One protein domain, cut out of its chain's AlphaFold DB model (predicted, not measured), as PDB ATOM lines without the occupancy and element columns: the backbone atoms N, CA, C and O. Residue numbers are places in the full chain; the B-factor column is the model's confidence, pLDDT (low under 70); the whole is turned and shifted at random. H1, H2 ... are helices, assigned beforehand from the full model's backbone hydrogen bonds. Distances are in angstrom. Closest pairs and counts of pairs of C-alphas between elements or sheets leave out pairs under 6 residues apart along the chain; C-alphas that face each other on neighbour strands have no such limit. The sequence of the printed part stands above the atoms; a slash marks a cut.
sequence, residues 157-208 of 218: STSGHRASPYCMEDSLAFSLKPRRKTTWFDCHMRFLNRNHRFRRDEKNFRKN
ATOM      1  N   SER A 157      48.245 -24.345 -12.629       78.06
ATOM      2  CA  SER A 157      47.371 -23.184 -12.466       78.06
ATOM      3  C   SER A 157      46.026 -23.621 -11.898       78.06
ATOM      4  O   SER A 157      45.320 -24.397 -12.531       78.06
ATOM      5  N   THR A 158      45.624 -23.085 -10.745       72.38
ATOM      6  CA  THR A 158      44.293 -23.329 -10.151       72.38
ATOM      7  C   THR A 158      43.287 -22.228 -10.464       72.38
ATOM      8  O   THR A 158      42.239 -22.115  -9.830       72.38
ATOM      9  N   SER A 159      43.571 -21.420 -11.488       78.00
ATOM     10  CA  SER A 159      42.685 -20.355 -11.952       78.00
ATOM     11  C   SER A 159      42.525 -20.374 -13.473       78.00
ATOM     12  O   SER A 159      43.339 -20.931 -14.209       78.00
ATOM     13  N   GLY A 160      41.437 -19.775 -13.963       82.38
ATOM     14  CA  GLY A 160      41.166 -19.696 -15.401       82.38
ATOM     15  C   GLY A 160      40.901 -21.057 -16.051       82.38
ATOM     16  O   GLY A 160      40.633 -22.049 -15.392       82.38
ATOM     17  N   HIS A 161      40.950 -21.147 -17.376       80.50
ATOM     18  CA  HIS A 161      40.419 -22.321 -18.086       80.50
ATOM     19  C   HIS A 161      41.080 -23.653 -17.695       80.50
ATOM     20  O   HIS A 161      40.434 -24.692 -17.801       80.50
ATOM     21  N   ARG A 162      42.301 -23.629 -17.150       81.69
ATOM     22  CA  ARG A 162      43.075 -24.814 -16.759       81.69
ATOM     23  C   ARG A 162      42.987 -25.183 -15.274       81.69
ATOM     24  O   ARG A 162      43.669 -26.104 -14.865       81.69
ATOM     25  N   ALA A 163      42.123 -24.551 -14.477       81.94
ATOM     26  CA  ALA A 163      42.092 -24.798 -13.027       81.94
ATOM     27  C   ALA A 163      41.801 -26.242 -12.588       81.94
ATOM     28  O   ALA A 163      42.080 -26.594 -11.445       81.94
ATOM     29  N   SER A 164      41.189 -27.064 -13.446       81.44
ATOM     30  CA  SER A 164      40.819 -28.429 -13.077       81.44
ATOM     31  C   SER A 164      42.040 -29.359 -13.138       81.44
ATOM     32  O   SER A 164      42.526 -29.610 -14.241       81.44
ATOM     33  N   PRO A 165      42.476 -29.950 -12.008       75.38
ATOM     34  CA  PRO A 165      43.624 -30.863 -11.982       75.38
ATOM     35  C   PRO A 165      43.324 -32.218 -12.638       75.38
ATOM     36  O   PRO A 165      44.225 -32.958 -12.996       75.38
ATOM     37  N   TYR A 166      42.046 -32.554 -12.815       77.06
ATOM     38  CA  TYR A 166      41.638 -33.799 -13.468       77.06
ATOM     39  C   TYR A 166      41.522 -33.650 -14.982       77.06
ATOM     40  O   TYR A 166      41.766 -34.590 -15.730       77.06
ATOM     41  N   CYS A 167      41.075 -32.478 -15.437       78.00
ATOM     42  CA  CYS A 167      40.918 -32.203 -16.861       78.00
ATOM     43  C   CYS A 167      42.220 -31.724 -17.497       78.00
ATOM     44  O   CYS A 167      42.383 -31.879 -18.701       78.00
ATOM     45  N   MET A 168      43.099 -31.122 -16.695       78.31
ATOM     46  CA  MET A 168      44.376 -30.561 -17.108       78.31
ATOM     47  C   MET A 168      44.226 -29.666 -18.353       78.31
ATOM     48  O   MET A 168      43.427 -28.721 -18.356       78.31
ATOM     49  N   GLU A 169      44.977 -29.949 -19.416       78.62
ATOM     50  CA  GLU A 169      44.950 -29.200 -20.674       78.62
ATOM     51  C   GLU A 169      43.663 -29.424 -21.477       78.62
ATOM     52  O   GLU A 169      43.200 -28.510 -22.156       78.62
ATOM     53  N   ASP A 170      43.012 -30.576 -21.302       76.69
ATOM     54  CA  ASP A 170      41.768 -30.953 -21.982       76.69
ATOM     55  C   ASP A 170      40.524 -30.304 -21.354       76.69
ATOM     56  O   ASP A 170      39.386 -30.762 -21.531       76.69
ATOM     57  N   SER A 171      40.699 -29.277 -20.525       77.25
ATOM     58  CA  SER A 171      39.599 -28.593 -19.855       77.25
ATOM     59  C   SER A 171      38.612 -27.993 -20.860       77.25
ATOM     60  O   SER A 171      38.969 -27.208 -21.731       77.25
ATOM     61  N   LEU A 172      37.330 -28.331 -20.693       77.38
ATOM     62  CA  LEU A 172      36.214 -27.797 -21.488       77.38
ATOM     63  C   LEU A 172      35.611 -26.553 -20.820       77.38
ATOM     64  O   LEU A 172      34.417 -26.271 -20.965       77.38
ATOM     65  N   ALA A 173      36.424 -25.852 -20.028       81.12
ATOM     66  CA  ALA A 173      36.023 -24.630 -19.359       81.12
ATOM     67  C   ALA A 173      35.571 -23.580 -20.376       81.12
ATOM     68  O   ALA A 173      36.041 -23.541 -21.513       81.12
ATOM     69  N   PHE A 174      34.680 -22.694 -19.951       81.38
ATOM     70  CA  PHE A 174      34.227 -21.579 -20.772       81.38
ATOM     71  C   PHE A 174      34.005 -20.329 -19.927       81.38
ATOM     72  O   PHE A 174      33.804 -20.399 -18.714       81.38
ATOM     73  N   SER A 175      34.024 -19.158 -20.561       84.44
ATOM     74  CA  SER A 175      33.734 -17.889 -19.891       84.44
ATOM     75  C   SER A 175      32.265 -17.485 -20.020       84.44
ATOM     76  O   SER A 175      31.698 -17.456 -21.114       84.44
ATOM     77  N   LEU A 176      31.654 -17.082 -18.906       81.69
ATOM     78  CA  LEU A 176      30.312 -16.499 -18.895       81.69
ATOM     79  C   LEU A 176      30.334 -15.091 -19.507       81.69
ATOM     80  O   LEU A 176      31.028 -14.204 -19.011       81.69
ATOM     81  N   LYS A 177      29.534 -14.862 -20.554       76.06
ATOM     82  CA  LYS A 177      29.537 -13.615 -21.344       76.06
ATOM     83  C   LYS A 177      29.363 -12.313 -20.531       76.06
ATOM     84  O   LYS A 177      30.100 -11.378 -20.826       76.06
ATOM     85  N   PRO A 178      28.497 -12.218 -19.497       74.62
ATOM     86  CA  PRO A 178      28.288 -10.943 -18.800       74.62
ATOM     87  C   PRO A 178      29.448 -10.518 -17.889       74.62
ATOM     88  O   PRO A 178      29.577  -9.341 -17.578       74.62
ATOM     89  N   ARG A 179      30.267 -11.465 -17.401       74.69
ATOM     90  CA  ARG A 179      31.291 -11.199 -16.364       74.69
ATOM     91  C   ARG A 179      32.667 -11.800 -16.660       74.69
ATOM     92  O   ARG A 179      33.543 -11.727 -15.807       74.69
ATOM     93  N   ARG A 180      32.836 -12.450 -17.819       79.44
ATOM     94  CA  ARG A 180      34.032 -13.214 -18.231       79.44
ATOM     95  C   ARG A 180      34.566 -14.178 -17.160       79.44
ATOM     96  O   ARG A 180      35.728 -14.563 -17.188       79.44
ATOM     97  N   LYS A 181      33.714 -14.594 -16.214       81.62
ATOM     98  CA  LYS A 181      34.081 -15.577 -15.194       81.62
ATOM     99  C   LYS A 181      34.233 -16.931 -15.865       81.62
ATOM    100  O   LYS A 181      33.316 -17.366 -16.563       81.62
ATOM    101  N   THR A 182      35.378 -17.566 -15.650       81.88
ATOM    102  CA  THR A 182      35.619 -18.933 -16.111       81.88
ATOM    103  C   THR A 182      34.788 -19.896 -15.273       81.88
ATOM    104  O   THR A 182      34.740 -19.768 -14.051       81.88
ATOM    105  N   THR A 183      34.104 -20.820 -15.935       78.81
ATOM    106  CA  THR A 183      33.328 -21.888 -15.315       78.81
ATOM    107  C   THR A 183      33.715 -23.229 -15.923       78.81
ATOM    108  O   THR A 183      34.045 -23.321 -17.107       78.81
ATOM    109  N   TRP A 184      33.657 -24.267 -15.096       75.31
ATOM    110  CA  TRP A 184      33.883 -25.666 -15.464       75.31
ATOM    111  C   TRP A 184      32.597 -26.483 -15.335       75.31
ATOM    112  O   TRP A 184      32.639 -27.711 -15.345       75.31
ATOM    113  N   PHE A 185      31.452 -25.805 -15.213       69.06
ATOM    114  CA  PHE A 185      30.139 -26.437 -15.242       69.06
ATOM    115  C   PHE A 185      30.047 -27.328 -16.498       69.06
ATOM    116  O   PHE A 185      30.474 -26.918 -17.579       69.06
ATOM    117  N   ASP A 186      29.612 -28.579 -16.325       64.69
ATOM    118  CA  ASP A 186      29.599 -29.676 -17.321       64.69
ATOM    119  C   ASP A 186      30.927 -30.349 -17.686       64.69
ATOM    120  O   ASP A 186      30.922 -31.364 -18.390       64.69
ATOM    121  N   CYS A 187      32.075 -29.882 -17.183       66.88
ATOM    122  CA  CYS A 187      33.342 -30.584 -17.414       66.88
ATOM    123  C   CYS A 187      33.360 -31.982 -16.773       66.88
ATOM    124  O   CYS A 187      34.097 -32.841 -17.251       66.88
ATOM    125  N   HIS A 188      32.522 -32.230 -15.758       66.31
ATOM    126  CA  HIS A 188      32.394 -33.512 -15.053       66.31
ATOM    127  C   HIS A 188      31.844 -34.653 -15.926       66.31
ATOM    128  O   HIS A 188      32.138 -35.821 -15.678       66.31
ATOM    129  N   MET A 189      31.094 -34.349 -16.992       70.19
ATOM    130  CA  MET A 189      30.484 -35.385 -17.839       70.19
ATOM    131  C   MET A 189      31.507 -36.188 -18.650       70.19
ATOM    132  O   MET A 189      31.199 -37.279 -19.138       70.19
ATOM    133  N   ARG A 190      32.743 -35.687 -18.768       69.12
ATOM    134  CA  ARG A 190      33.839 -36.396 -19.439       69.12
ATOM    135  C   ARG A 190      34.185 -37.729 -18.773       69.12
ATOM    136  O   ARG A 190      34.669 -38.621 -19.457       69.12
ATOM    137  N   PHE A 191      33.912 -37.869 -17.475       74.75
ATOM    138  CA  PHE A 191      34.226 -39.077 -16.710       74.75
ATOM    139  C   PHE A 191      33.124 -40.140 -16.801       74.75
ATOM    140  O   PHE A 191      33.339 -41.290 -16.440       74.75
ATOM    141  N   LEU A 192      31.949 -39.784 -17.327       78.31
ATOM    142  CA  LEU A 192      30.885 -40.747 -17.606       78.31
ATOM    143  C   LEU A 192      31.220 -41.565 -18.857       78.31
ATOM    144  O   LEU A 192      31.901 -41.066 -19.745       78.31
ATOM    145  N   ASN A 193      30.686 -42.777 -19.000       79.88
ATOM    146  CA  ASN A 193      30.837 -43.555 -20.237       79.88
ATOM    147  C   ASN A 193      30.295 -42.794 -21.461       79.88
ATOM    148  O   ASN A 193      29.324 -42.048 -21.351       79.88
ATOM    149  N   ARG A 194      30.866 -43.021 -22.657       77.06
ATOM    150  CA  ARG A 194      30.436 -42.344 -23.906       77.06
ATOM    151  C   ARG A 194      28.928 -42.454 -24.178       77.06
ATOM    152  O   ARG A 194      28.339 -41.506 -24.687       77.06
ATOM    153  N   ASN A 195      28.314 -43.571 -23.790       82.25
ATOM    154  CA  ASN A 195      26.888 -43.847 -23.990       82.25
ATOM    155  C   ASN A 195      26.005 -43.441 -22.795       82.25
ATOM    156  O   ASN A 195      24.812 -43.728 -22.788       82.25
ATOM    157  N   HIS A 196      26.570 -42.798 -21.771       80.88
ATOM    158  CA  HIS A 196      25.829 -42.420 -20.575       80.88
ATOM    159  C   HIS A 196      24.770 -41.356 -20.898       80.88
ATOM    160  O   HIS A 196      25.092 -40.319 -21.477       80.88
ATOM    161  N   ARG A 197      23.517 -41.580 -20.478       80.31
ATOM    162  CA  ARG A 197      22.356 -40.719 -20.790       80.31
ATOM    163  C   ARG A 197      22.601 -39.239 -20.468       80.31
ATOM    164  O   ARG A 197      22.289 -38.384 -21.288       80.31
ATOM    165  N   PHE A 198      23.234 -38.952 -19.328       74.81
ATOM    166  CA  PHE A 198      23.546 -37.579 -18.908       74.81
ATOM    167  C   PHE A 198      24.522 -36.831 -19.825       74.81
ATOM    168  O   PHE A 198      24.448 -35.614 -19.874       74.81
ATOM    169  N   ARG A 199      25.361 -37.505 -20.631       72.38
ATOM    170  CA  ARG A 199      26.229 -36.804 -21.603       72.38
ATOM    171  C   ARG A 199      25.446 -36.063 -22.691       72.38
ATOM    172  O   ARG A 199      26.010 -35.194 -23.344       72.38
ATOM    173  N   ARG A 200      24.189 -36.452 -22.924       69.88
ATOM    174  CA  ARG A 200      23.288 -35.869 -23.932       69.88
ATOM    175  C   ARG A 200      22.163 -35.046 -23.298       69.88
ATOM    176  O   ARG A 200      21.286 -34.572 -24.012       69.88
ATOM    177  N   ASP A 201      22.154 -34.919 -21.971       69.50
ATOM    178  CA  ASP A 201      21.114 -34.199 -21.243       69.50
ATOM    179  C   ASP A 201      21.455 -32.710 -21.173       69.50
ATOM    180  O   ASP A 201      21.894 -32.176 -20.158       69.50
ATOM    181  N   GLU A 202      21.276 -32.032 -22.303       60.62
ATOM    182  CA  GLU A 202      21.475 -30.588 -22.370       60.62
ATOM    183  C   GLU A 202      20.383 -29.844 -21.593       60.62
ATOM    184  O   GLU A 202      20.653 -28.800 -21.029       60.62
ATOM    185  N   LYS A 203      19.165 -30.376 -21.457       62.47
ATOM    186  CA  LYS A 203      18.060 -29.639 -20.818       62.47
ATOM    187  C   LYS A 203      18.241 -29.432 -19.313       62.47
ATOM    188  O   LYS A 203      17.939 -28.347 -18.828       62.47
ATOM    189  N   ASN A 204      18.708 -30.449 -18.588       64.38
ATOM    190  CA  ASN A 204      18.883 -30.351 -17.136       64.38
ATOM    191  C   ASN A 204      20.235 -29.743 -16.737       64.38
ATOM    192  O   ASN A 204      20.369 -29.234 -15.626       64.38
ATOM    193  N   PHE A 205      21.227 -29.781 -17.637       58.75
ATOM    194  CA  PHE A 205      22.615 -29.432 -17.315       58.75
ATOM    195  C   PHE A 205      23.207 -28.312 -18.191       58.75
ATOM    196  O   PHE A 205      24.070 -27.577 -17.731       58.75
ATOM    197  N   ARG A 206      22.699 -28.054 -19.404       52.72
ATOM    198  CA  ARG A 206      23.095 -26.904 -20.243       52.72
ATOM    199  C   ARG A 206      21.912 -26.074 -20.760       52.72
ATOM    200  O   ARG A 206      21.345 -26.353 -21.810       52.72
ATOM    201  N   LYS A 207      21.786 -24.880 -20.156       41.78
ATOM    202  CA  LYS A 207      21.407 -23.585 -20.776       41.78
ATOM    203  C   LYS A 207      20.004 -23.043 -20.430       41.78
ATOM    204  O   LYS A 207      18.984 -23.675 -20.663       41.78
ATOM    205  N   ASN A 208      20.008 -21.766 -20.017       38.50
ATOM    206  CA  ASN A 208      18.897 -20.794 -20.007       38.50
ATOM    207  C   ASN A 208      17.845 -20.821 -18.879       38.50
ATOM    208  O   ASN A 208      16.724 -20.381 -19.116       38.50
TER     209      ASN A 208
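Overview. This is residues 157 to 208 of the 218 residues of an uncharacterized protein of Salvia splendens (UniProt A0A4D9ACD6). Little regular structure: a flat, winding chain, with a long looping stretch, residues 157 to 186, on one side and three very short helices, H1, H2 and H3, following it. A short antiparallel pairing of residues 174 to 175 with 182 to 183 pinches off a loop, and residues 192 to 197 stick out. The printed part has 52 residues, no named strand and 13 residues in named elements, all helix by class. It is only just loose, close to compact, with a radius of gyration of the C-alphas of 12.0 A and spans of 31 by 26 by 10 A.

Arrangement. H1, residues 187 to 191, and H2, residues 197 to 200, only just touch, and only at the corner by their tight link, with 3 pairs of C-alphas within 8 A; the closest C-alphas, of Met 189 and Arg 199, are 5.9 A apart. H3, residues 202 to 205, and H2 meet only through their tight link of 1 residue. H1 and H3 are apart. In H1, 0 of 1 O i to N i+4 pairs but 2 of 2 O i to N i+3 pairs are within hydrogen-bond range; H2 and H3 are too short for an O i to N i+4 pair.

Along the chain. H1 measures 8.6 A from C-alpha 187 at (33.342, -30.584, -17.414) to C-alpha 191, H2 5.9 A, and H3 5.3 A, ending at C-alpha 205 at (22.615, -29.432, -17.315).

Size, cuts and confidence. The two C-alphas farthest apart, of Arg 179 and Asn 195, are 33.8 A apart. The printed part has no cut. The pLDDT is under 70 at residues 185 to 188, 190 and 200 to 208.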